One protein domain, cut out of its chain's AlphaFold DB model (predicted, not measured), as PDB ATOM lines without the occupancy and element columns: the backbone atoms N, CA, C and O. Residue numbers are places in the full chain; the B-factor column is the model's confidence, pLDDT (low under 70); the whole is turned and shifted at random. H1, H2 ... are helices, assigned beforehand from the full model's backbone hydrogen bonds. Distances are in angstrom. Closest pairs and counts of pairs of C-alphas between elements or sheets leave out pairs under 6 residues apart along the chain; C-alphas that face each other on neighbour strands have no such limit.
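AT A GLANCE: This is residues 27 to 84 of the 100 residues of an uncharacterized protein of Pseudomonas sp. ACM7 (UniProt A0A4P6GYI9). The longest helix, H1, makes one side of an open, flat string of three separate helices; from it an outstretched link crosses to H2, and a second link leads on to H3. No helix touches another. The printed part has 58 residues with H1, H2 and H3 in that order, no named strand, class all helix. It is loose, with a radius of gyration of the C-alphas of 14.6 A and spans of 40 by 28 by 15 A.

IN THESE COORDINATES: Find C-alpha 30 at (156.169, 168.437, 300.186); from there H1, residues 30 to 46, runs 24.6 A. H2 is residues 57 to 66, 14.0 A. H3, residues 73 to 83, runs 15.2 A to C-alpha 83 at (186.542, 164.420, 282.618).

HOW THE PARTS SIT: Start from H1: it is apart from H2 and H3, and H2 is apart from H3. In H2 and H3 every O i to N i+4 pair is within hydrogen-bond range; in H1 12 of 13 are.

THE WHOLE: Look to Leu 46 and Gly 84 for the C-alphas farthest apart, 40.7 A. The printed part has no cut, and both links are short. Residues 56 to 75 have pLDDT under 70.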
ATOM      1  N   PHE A  27     160.781 171.388 306.488       83.25
ATOM      2  CA  PHE A  27     159.630 171.149 305.617       83.25
ATOM      3  C   PHE A  27     158.907 169.896 306.110       83.25
ATOM      4  O   PHE A  27     159.442 168.795 305.980       83.25
ATOM      5  N   ALA A  28     157.750 170.061 306.747       81.12
ATOM      6  CA  ALA A  28     156.985 168.933 307.271       81.12
ATOM      7  C   ALA A  28     156.301 168.168 306.131       81.12
ATOM      8  O   ALA A  28     156.215 166.940 306.173       81.12
ATOM      9  N   GLU A  29     155.887 168.892 305.091       84.00
ATOM     10  CA  GLU A  29     155.200 168.357 303.927       84.00
ATOM     11  C   GLU A  29     155.865 168.793 302.606       84.00
ATOM     12  O   GLU A  29     156.525 169.833 302.530       84.00
ATOM     13  N   PRO A  30     155.666 168.042 301.505       80.19
ATOM     14  CA  PRO A  30     156.169 168.437 300.186       80.19
ATOM     15  C   PRO A  30     155.634 169.792 299.683       80.19
ATOM     16  O   PRO A  30     156.261 170.432 298.837       80.19
ATOM     17  N   SER A  31     154.465 170.218 300.170       83.25
ATOM     18  CA  SER A  31     153.847 171.528 299.918       83.25
ATOM     19  C   SER A  31     154.694 172.676 300.477       83.25
ATOM     20  O   SER A  31     154.896 173.663 299.770       83.25
ATOM     21  N   ASP A  32     155.267 172.515 301.674       84.00
ATOM     22  CA  ASP A  32     156.129 173.517 302.315       84.00
ATOM     23  C   ASP A  32     157.357 173.820 301.455       84.00
ATOM     24  O   ASP A  32     157.735 174.975 301.257       84.00
ATOM     25  N   TYR A  33     157.960 172.772 300.888       80.12
ATOM     26  CA  TYR A  33     159.113 172.914 300.005       80.12
ATOM     27  C   TYR A  33     158.758 173.641 298.701       80.12
ATOM     28  O   TYR A  33     159.508 174.507 298.248       80.12
ATOM     29  N   LYS A  34     157.599 173.333 298.099       81.38
ATOM     30  CA  LYS A  34     157.122 174.044 296.900       81.38
ATOM     31  C   LYS A  34     156.891 175.521 297.192       81.38
ATOM     32  O   LYS A  34     157.378 176.359 296.437       81.38
ATOM     33  N   ARG A  35     156.223 175.823 298.308       87.38
ATOM     34  CA  ARG A  35     155.966 177.199 298.733       87.38
ATOM     35  C   ARG A  35     157.267 177.963 298.957       87.38
ATOM     36  O   ARG A  35     157.433 179.060 298.440       87.38
ATOM     37  N   TYR A  36     158.232 177.337 299.622       86.12
ATOM     38  CA  TYR A  36     159.556 177.915 299.824       86.12
ATOM     39  C   TYR A  36     160.269 178.246 298.503       86.12
ATOM     40  O   TYR A  36     160.906 179.290 298.389       86.12
ATOM     41  N   LEU A  37     160.174 177.380 297.487       84.62
ATOM     42  CA  LEU A  37     160.765 177.650 296.172       84.62
ATOM     43  C   LEU A  37     160.064 178.793 295.422       84.62
ATOM     44  O   LEU A  37     160.732 179.516 294.678       84.62
ATOM     45  N   GLU A  38     158.750 178.945 295.585       88.81
ATOM     46  CA  GLU A  38     157.995 180.089 295.059       88.81
ATOM     47  C   GLU A  38     158.451 181.383 295.727       88.81
ATOM     48  O   GLU A  38     158.890 182.301 295.033       88.81
ATOM     49  N   ASP A  39     158.480 181.402 297.060       89.00
ATOM     50  CA  ASP A  39     158.935 182.553 297.838       89.00
ATOM     51  C   ASP A  39     160.390 182.909 297.468       89.00
ATOM     52  O   ASP A  39     160.707 184.064 297.201       89.00
ATOM     53  N   LEU A  40     161.292 181.925 297.342       87.50
ATOM     54  CA  LEU A  40     162.683 182.155 296.921       87.50
ATOM     55  C   LEU A  40     162.764 182.810 295.530       87.50
ATOM     56  O   LEU A  40     163.634 183.649 295.282       87.50
ATOM     57  N   ARG A  41     161.883 182.421 294.602       86.88
ATOM     58  CA  ARG A  41     161.822 182.984 293.246       86.88
ATOM     59  C   ARG A  41     161.278 184.407 293.230       86.88
ATOM     60  O   ARG A  41     161.810 185.231 292.483       86.88
ATOM     61  N   GLU A  42     160.262 184.701 294.029       92.81
ATOM     62  CA  GLU A  42     159.744 186.061 294.178       92.81
ATOM     63  C   GLU A  42     160.791 186.959 294.838       92.81
ATOM     64  O   GLU A  42     161.178 187.982 294.274       92.81
ATOM     65  N   LEU A  43     161.339 186.526 295.973       91.19
ATOM     66  CA  LEU A  43     162.274 187.313 296.772       91.19
ATOM     67  C   LEU A  43     163.587 187.573 296.033       91.19
ATOM     68  O   LEU A  43     164.088 188.693 296.083       91.19
ATOM     69  N   LYS A  44     164.142 186.595 295.298       90.56
ATOM     70  CA  LYS A  44     165.370 186.846 294.521       90.56
ATOM     71  C   LYS A  44     165.165 187.944 293.476       90.56
ATOM     72  O   LYS A  44     166.100 188.672 293.178       90.56
ATOM     73  N   THR A  45     163.957 188.032 292.917       91.44
ATOM     74  CA  THR A  45     163.611 189.015 291.888       91.44
ATOM     75  C   THR A  45     163.369 190.370 292.536       91.44
ATOM     76  O   THR A  45     163.899 191.372 292.073       91.44
ATOM     77  N   LEU A  46     162.639 190.387 293.654       95.31
ATOM     78  CA  LEU A  46     162.350 191.593 294.425       95.31
ATOM     79  C   LEU A  46     163.620 192.272 294.960       95.31
ATOM     80  O   LEU A  46     163.707 193.495 294.958       95.31
ATOM     81  N   PHE A  47     164.590 191.481 295.420       89.56
ATOM     82  CA  PHE A  47     165.827 191.976 296.032       89.56
ATOM     83  C   PHE A  47     167.040 191.970 295.095       89.56
ATOM     84  O   PHE A  47     168.146 192.235 295.557       89.56
ATOM     85  N   ASP A  48     166.854 191.645 293.812       88.56
ATOM     86  CA  ASP A  48     167.933 191.509 292.820       88.56
ATOM     87  C   ASP A  48     169.110 190.633 293.312       88.56
ATOM     88  O   ASP A  48     170.294 190.964 293.220       88.56
ATOM     89  N   VAL A  49     168.777 189.475 293.891       86.50
ATOM     90  CA  VAL A  49     169.754 188.523 294.430       86.50
ATOM     91  C   VAL A  49     170.026 187.416 293.417       86.50
ATOM     92  O   VAL A  49     169.129 186.704 292.963       86.50
ATOM     93  N   LYS A  50     171.308 187.186 293.122       84.94
ATOM     94  CA  LYS A  50     171.743 186.062 292.284       84.94
ATOM     95  C   LYS A  50     171.835 184.781 293.112       84.94
ATOM     96  O   LYS A  50     172.687 184.652 293.988       84.94
ATOM     97  N   VAL A  51     170.978 183.809 292.799       84.06
ATOM     98  CA  VAL A  51     171.044 182.448 293.354       84.06
ATOM     99  C   VAL A  51     171.734 181.539 292.343       84.06
ATOM    100  O   VAL A  51     171.160 181.229 291.301       84.06
ATOM    101  N   TYR A  52     172.963 181.118 292.648       81.81
ATOM    102  CA  TYR A  52     173.765 180.265 291.762       81.81
ATOM    103  C   TYR A  52     173.385 178.784 291.854       81.81
ATOM    104  O   TYR A  52     173.311 178.096 290.841       81.81
ATOM    105  N   ALA A  53     173.135 178.293 293.068       78.56
ATOM    106  CA  ALA A  53     172.754 176.913 293.325       78.56
ATOM    107  C   ALA A  53     171.973 176.813 294.640       78.56
ATOM    108  O   ALA A  53     172.180 177.604 295.561       78.56
ATOM    109  N   PHE A  54     171.104 175.812 294.733       77.50
ATOM    110  CA  PHE A  54     170.490 175.375 295.982       77.50
ATOM    111  C   PHE A  54     170.479 173.848 296.003       77.50
ATOM    112  O   PHE A  54     170.401 173.201 294.959       77.50
ATOM    113  N   CYS A  55     170.609 173.275 297.190       71.44
ATOM    114  CA  CYS A  55     170.666 171.837 297.379       71.44
ATOM    115  C   CYS A  55     170.078 171.513 298.750       71.44
ATOM    116  O   CYS A  55     170.205 172.298 299.695       71.44
ATOM    117  N   GLU A  56     169.397 170.378 298.858       68.06
ATOM    118  CA  GLU A  56     168.848 169.947 300.131       68.06
ATOM    119  C   GLU A  56     169.988 169.535 301.067       68.06
ATOM    120  O   GLU A  56     170.941 168.864 300.668       68.06
ATOM    121  N   LEU A  57     169.908 169.920 302.343       59.25
ATOM    122  CA  LEU A  57     170.977 169.641 303.303       59.25
ATOM    123  C   LEU A  57     171.262 168.135 303.448       59.25
ATOM    124  O   LEU A  57     172.385 167.756 303.779       59.25
ATOM    125  N   GLN A  58     170.253 167.288 303.211       56.75
ATOM    126  CA  GLN A  58     170.406 165.833 303.160       56.75
ATOM    127  C   GLN A  58     171.248 165.387 301.961       56.75
ATOM    128  O   GLN A  58     172.160 164.584 302.144       56.75
ATOM    129  N   LEU A  59     171.015 165.960 300.776       59.62
ATOM    130  CA  LEU A  59     171.798 165.687 299.571       59.62
ATOM    131  C   LEU A  59     173.253 166.146 299.746       59.62
ATOM    132  O   LEU A  59     174.169 165.382 299.463       59.62
ATOM    133  N   ILE A  60     173.483 167.332 300.323       58.12
ATOM    134  CA  ILE A  60     174.838 167.824 300.628       58.12
ATOM    135  C   ILE A  60     175.545 166.918 301.642       58.12
ATOM    136  O   ILE A  60     176.710 166.573 301.462       58.12
ATOM    137  N   ARG A  61     174.863 166.529 302.727       53.59
ATOM    138  CA  ARG A  61     175.449 165.665 303.762       53.59
ATOM    139  C   ARG A  61     175.752 164.269 303.239       53.59
ATOM    140  O   ARG A  61     176.843 163.783 303.509       53.59
ATOM    141  N   GLY A  62     174.829 163.665 302.496       53.91
ATOM    142  CA  GLY A  62     175.036 162.362 301.870       53.91
ATOM    143  C   GLY A  62     176.201 162.413 300.890       53.91
ATOM    144  O   GLY A  62     177.152 161.649 301.021       53.91
ATOM    145  N   ALA A  63     176.198 163.385 299.978       56.34
ATOM    146  CA  ALA A  63     177.252 163.509 298.987       56.34
ATOM    147  C   ALA A  63     178.627 163.774 299.627       56.34
ATOM    148  O   ALA A  63     179.576 163.056 299.331       56.34
ATOM    149  N   LEU A  64     178.744 164.692 300.596       55.19
ATOM    150  CA  LEU A  64     180.013 164.933 301.300       55.19
ATOM    151  C   LEU A  64     180.483 163.725 302.126       55.19
ATOM    152  O   LEU A  64     181.677 163.436 302.153       55.19
ATOM    153  N   GLN A  65     179.573 162.991 302.778       51.31
ATOM    154  CA  GLN A  65     179.917 161.769 303.523       51.31
ATOM    155  C   GLN A  65     180.371 160.622 302.612       51.31
ATOM    156  O   GLN A  65     181.089 159.727 303.063       51.31
ATOM    157  N   HIS A  66     179.956 160.640 301.347       52.31
ATOM    158  CA  HIS A  66     180.283 159.622 300.355       52.31
ATOM    159  C   HIS A  66     181.350 160.067 299.344       52.31
ATOM    160  O   HIS A  66     181.704 159.274 298.475       52.31
ATOM    161  N   GLY A  67     181.874 161.295 299.452       55.59
ATOM    162  CA  GLY A  67     182.808 161.864 298.473       55.59
ATOM    163  C   GLY A  67     182.192 162.054 297.080       55.59
ATOM    164  O   GLY A  67     182.891 161.940 296.079       55.59
ATOM    165  N   GLN A  68     180.882 162.284 297.008       65.69
ATOM    166  CA  GLN A  68     180.114 162.462 295.777       65.69
ATOM    167  C   GLN A  68     179.870 163.946 295.481       65.69
ATOM    168  O   GLN A  68     179.979 164.810 296.355       65.69
ATOM    169  N   LEU A  69     179.507 164.237 294.232       64.38
ATOM    170  CA  LEU A  69     179.148 165.583 293.796       64.38
ATOM    171  C   LEU A  69     177.799 165.997 294.400       64.38
ATOM    172  O   LEU A  69     176.828 165.249 294.366       64.38
ATOM    173  N   THR A  70     177.727 167.215 294.932       65.50
ATOM    174  CA  THR A  70     176.525 167.799 295.558       65.50
ATOM    175  C   THR A  70     175.577 168.450 294.539       65.50
ATOM    176  O   THR A  70     174.722 169.261 294.905       65.50
ATOM    177  N   CYS A  71     175.761 168.139 293.254       62.94
ATOM    178  CA  CYS A  71     175.210 168.884 292.128       62.94
ATOM    179  C   CYS A  71     173.996 168.194 291.496       62.94
ATOM    180  O   CYS A  71     173.710 167.024 291.744       62.94
ATOM    181  N   ASN A  72     173.270 168.947 290.664       65.06
ATOM    182  CA  ASN A  72     172.138 168.415 289.911       65.06
ATOM    183  C   ASN A  72     172.604 167.447 288.792       65.06
ATOM    184  O   ASN A  72     173.760 167.523 288.376       65.06
ATOM    185  N   PRO A  73     171.719 166.574 288.269       68.81
ATOM    186  CA  PRO A  73     172.085 165.595 287.240       68.81
ATOM    187  C   PRO A  73     172.692 166.209 285.972       68.81
ATOM    188  O   PRO A  73     173.695 165.707 285.487       68.81
ATOM    189  N   ARG A  74     172.169 167.352 285.499       69.50
ATOM    190  CA  ARG A  74     172.707 168.049 284.316       69.50
ATOM    191  C   ARG A  74     174.180 168.436 284.496       69.50
ATOM    192  O   ARG A  74     174.966 168.304 283.570       69.50
ATOM    193  N   PHE A  75     174.555 168.902 285.683       69.31
ATOM    194  CA  PHE A  75     175.938 169.254 285.990       69.31
ATOM    195  C   PHE A  75     176.826 168.015 286.155       69.31
ATOM    196  O   PHE A  75     178.009 168.062 285.834       69.31
ATOM    197  N   ILE A  76     176.274 166.896 286.639       70.88
ATOM    198  CA  ILE A  76     176.994 165.616 286.673       70.88
ATOM    199  C   ILE A  76     177.327 165.183 285.242       70.88
ATOM    200  O   ILE A  76     178.490 164.900 284.976       70.88
ATOM    201  N   ASP A  77     176.357 165.231 284.324       75.38
ATOM    202  CA  ASP A  77     176.562 164.887 282.910       75.38
ATOM    203  C   ASP A  77     177.644 165.768 282.258       75.38
ATOM    204  O   ASP A  77     178.509 165.273 281.533       75.38
ATOM    205  N   GLU A  78     177.648 167.074 282.549       75.69
ATOM    206  CA  GLU A  78     178.684 168.004 282.075       75.69
ATOM    207  C   GLU A  78     180.080 167.625 282.595       75.69
ATOM    208  O   GLU A  78     181.044 167.600 281.830       75.69
ATOM    209  N   ILE A  79     180.207 167.280 283.879       71.25
ATOM    210  CA  ILE A  79     181.486 166.851 284.457       71.25
ATOM    211  C   ILE A  79     181.924 165.490 283.904       71.25
ATOM    212  O   ILE A  79     183.117 165.309 283.646       71.25
ATOM    213  N   GLU A  80     181.002 164.548 283.685       81.06
ATOM    214  CA  GLU A  80     181.305 163.267 283.033       81.06
ATOM    215  C   GLU A  80     181.867 163.490 281.622       81.06
ATOM    216  O   GLU A  80     182.885 162.893 281.267       81.06
ATOM    217  N   GLN A  81     181.270 164.401 280.843       76.88
ATOM    218  CA  GLN A  81     181.773 164.758 279.513       76.88
ATOM    219  C   GLN A  81     183.146 165.435 279.556       76.88
ATOM    220  O   GLN A  81     184.009 165.100 278.747       76.88
ATOM    221  N   ILE A  82     183.368 166.363 280.492       79.38
ATOM    222  CA  ILE A  82     184.643 167.091 280.608       79.38
ATOM    223  C   ILE A  82     185.777 166.163 281.055       79.38
ATOM    224  O   ILE A  82     186.896 166.262 280.557       79.38
ATOM    225  N   THR A  83     185.510 165.278 282.015       74.44
ATOM    226  CA  THR A  83     186.542 164.420 282.618       74.44
ATOM    227  C   THR A  83     186.728 163.088 281.895       74.44
ATOM    228  O   THR A  83     187.748 162.432 282.097       74.44
ATOM    229  N   GLY A  84     185.758 162.666 281.074       78.81
ATOM    230  CA  GLY A  84     185.728 161.343 280.444       78.81
ATOM    231  C   GLY A  84     185.516 160.193 281.438       78.81
ATOM    232  O   GLY A  84     185.690 159.027 281.082       78.81
TER     233      GLY A  84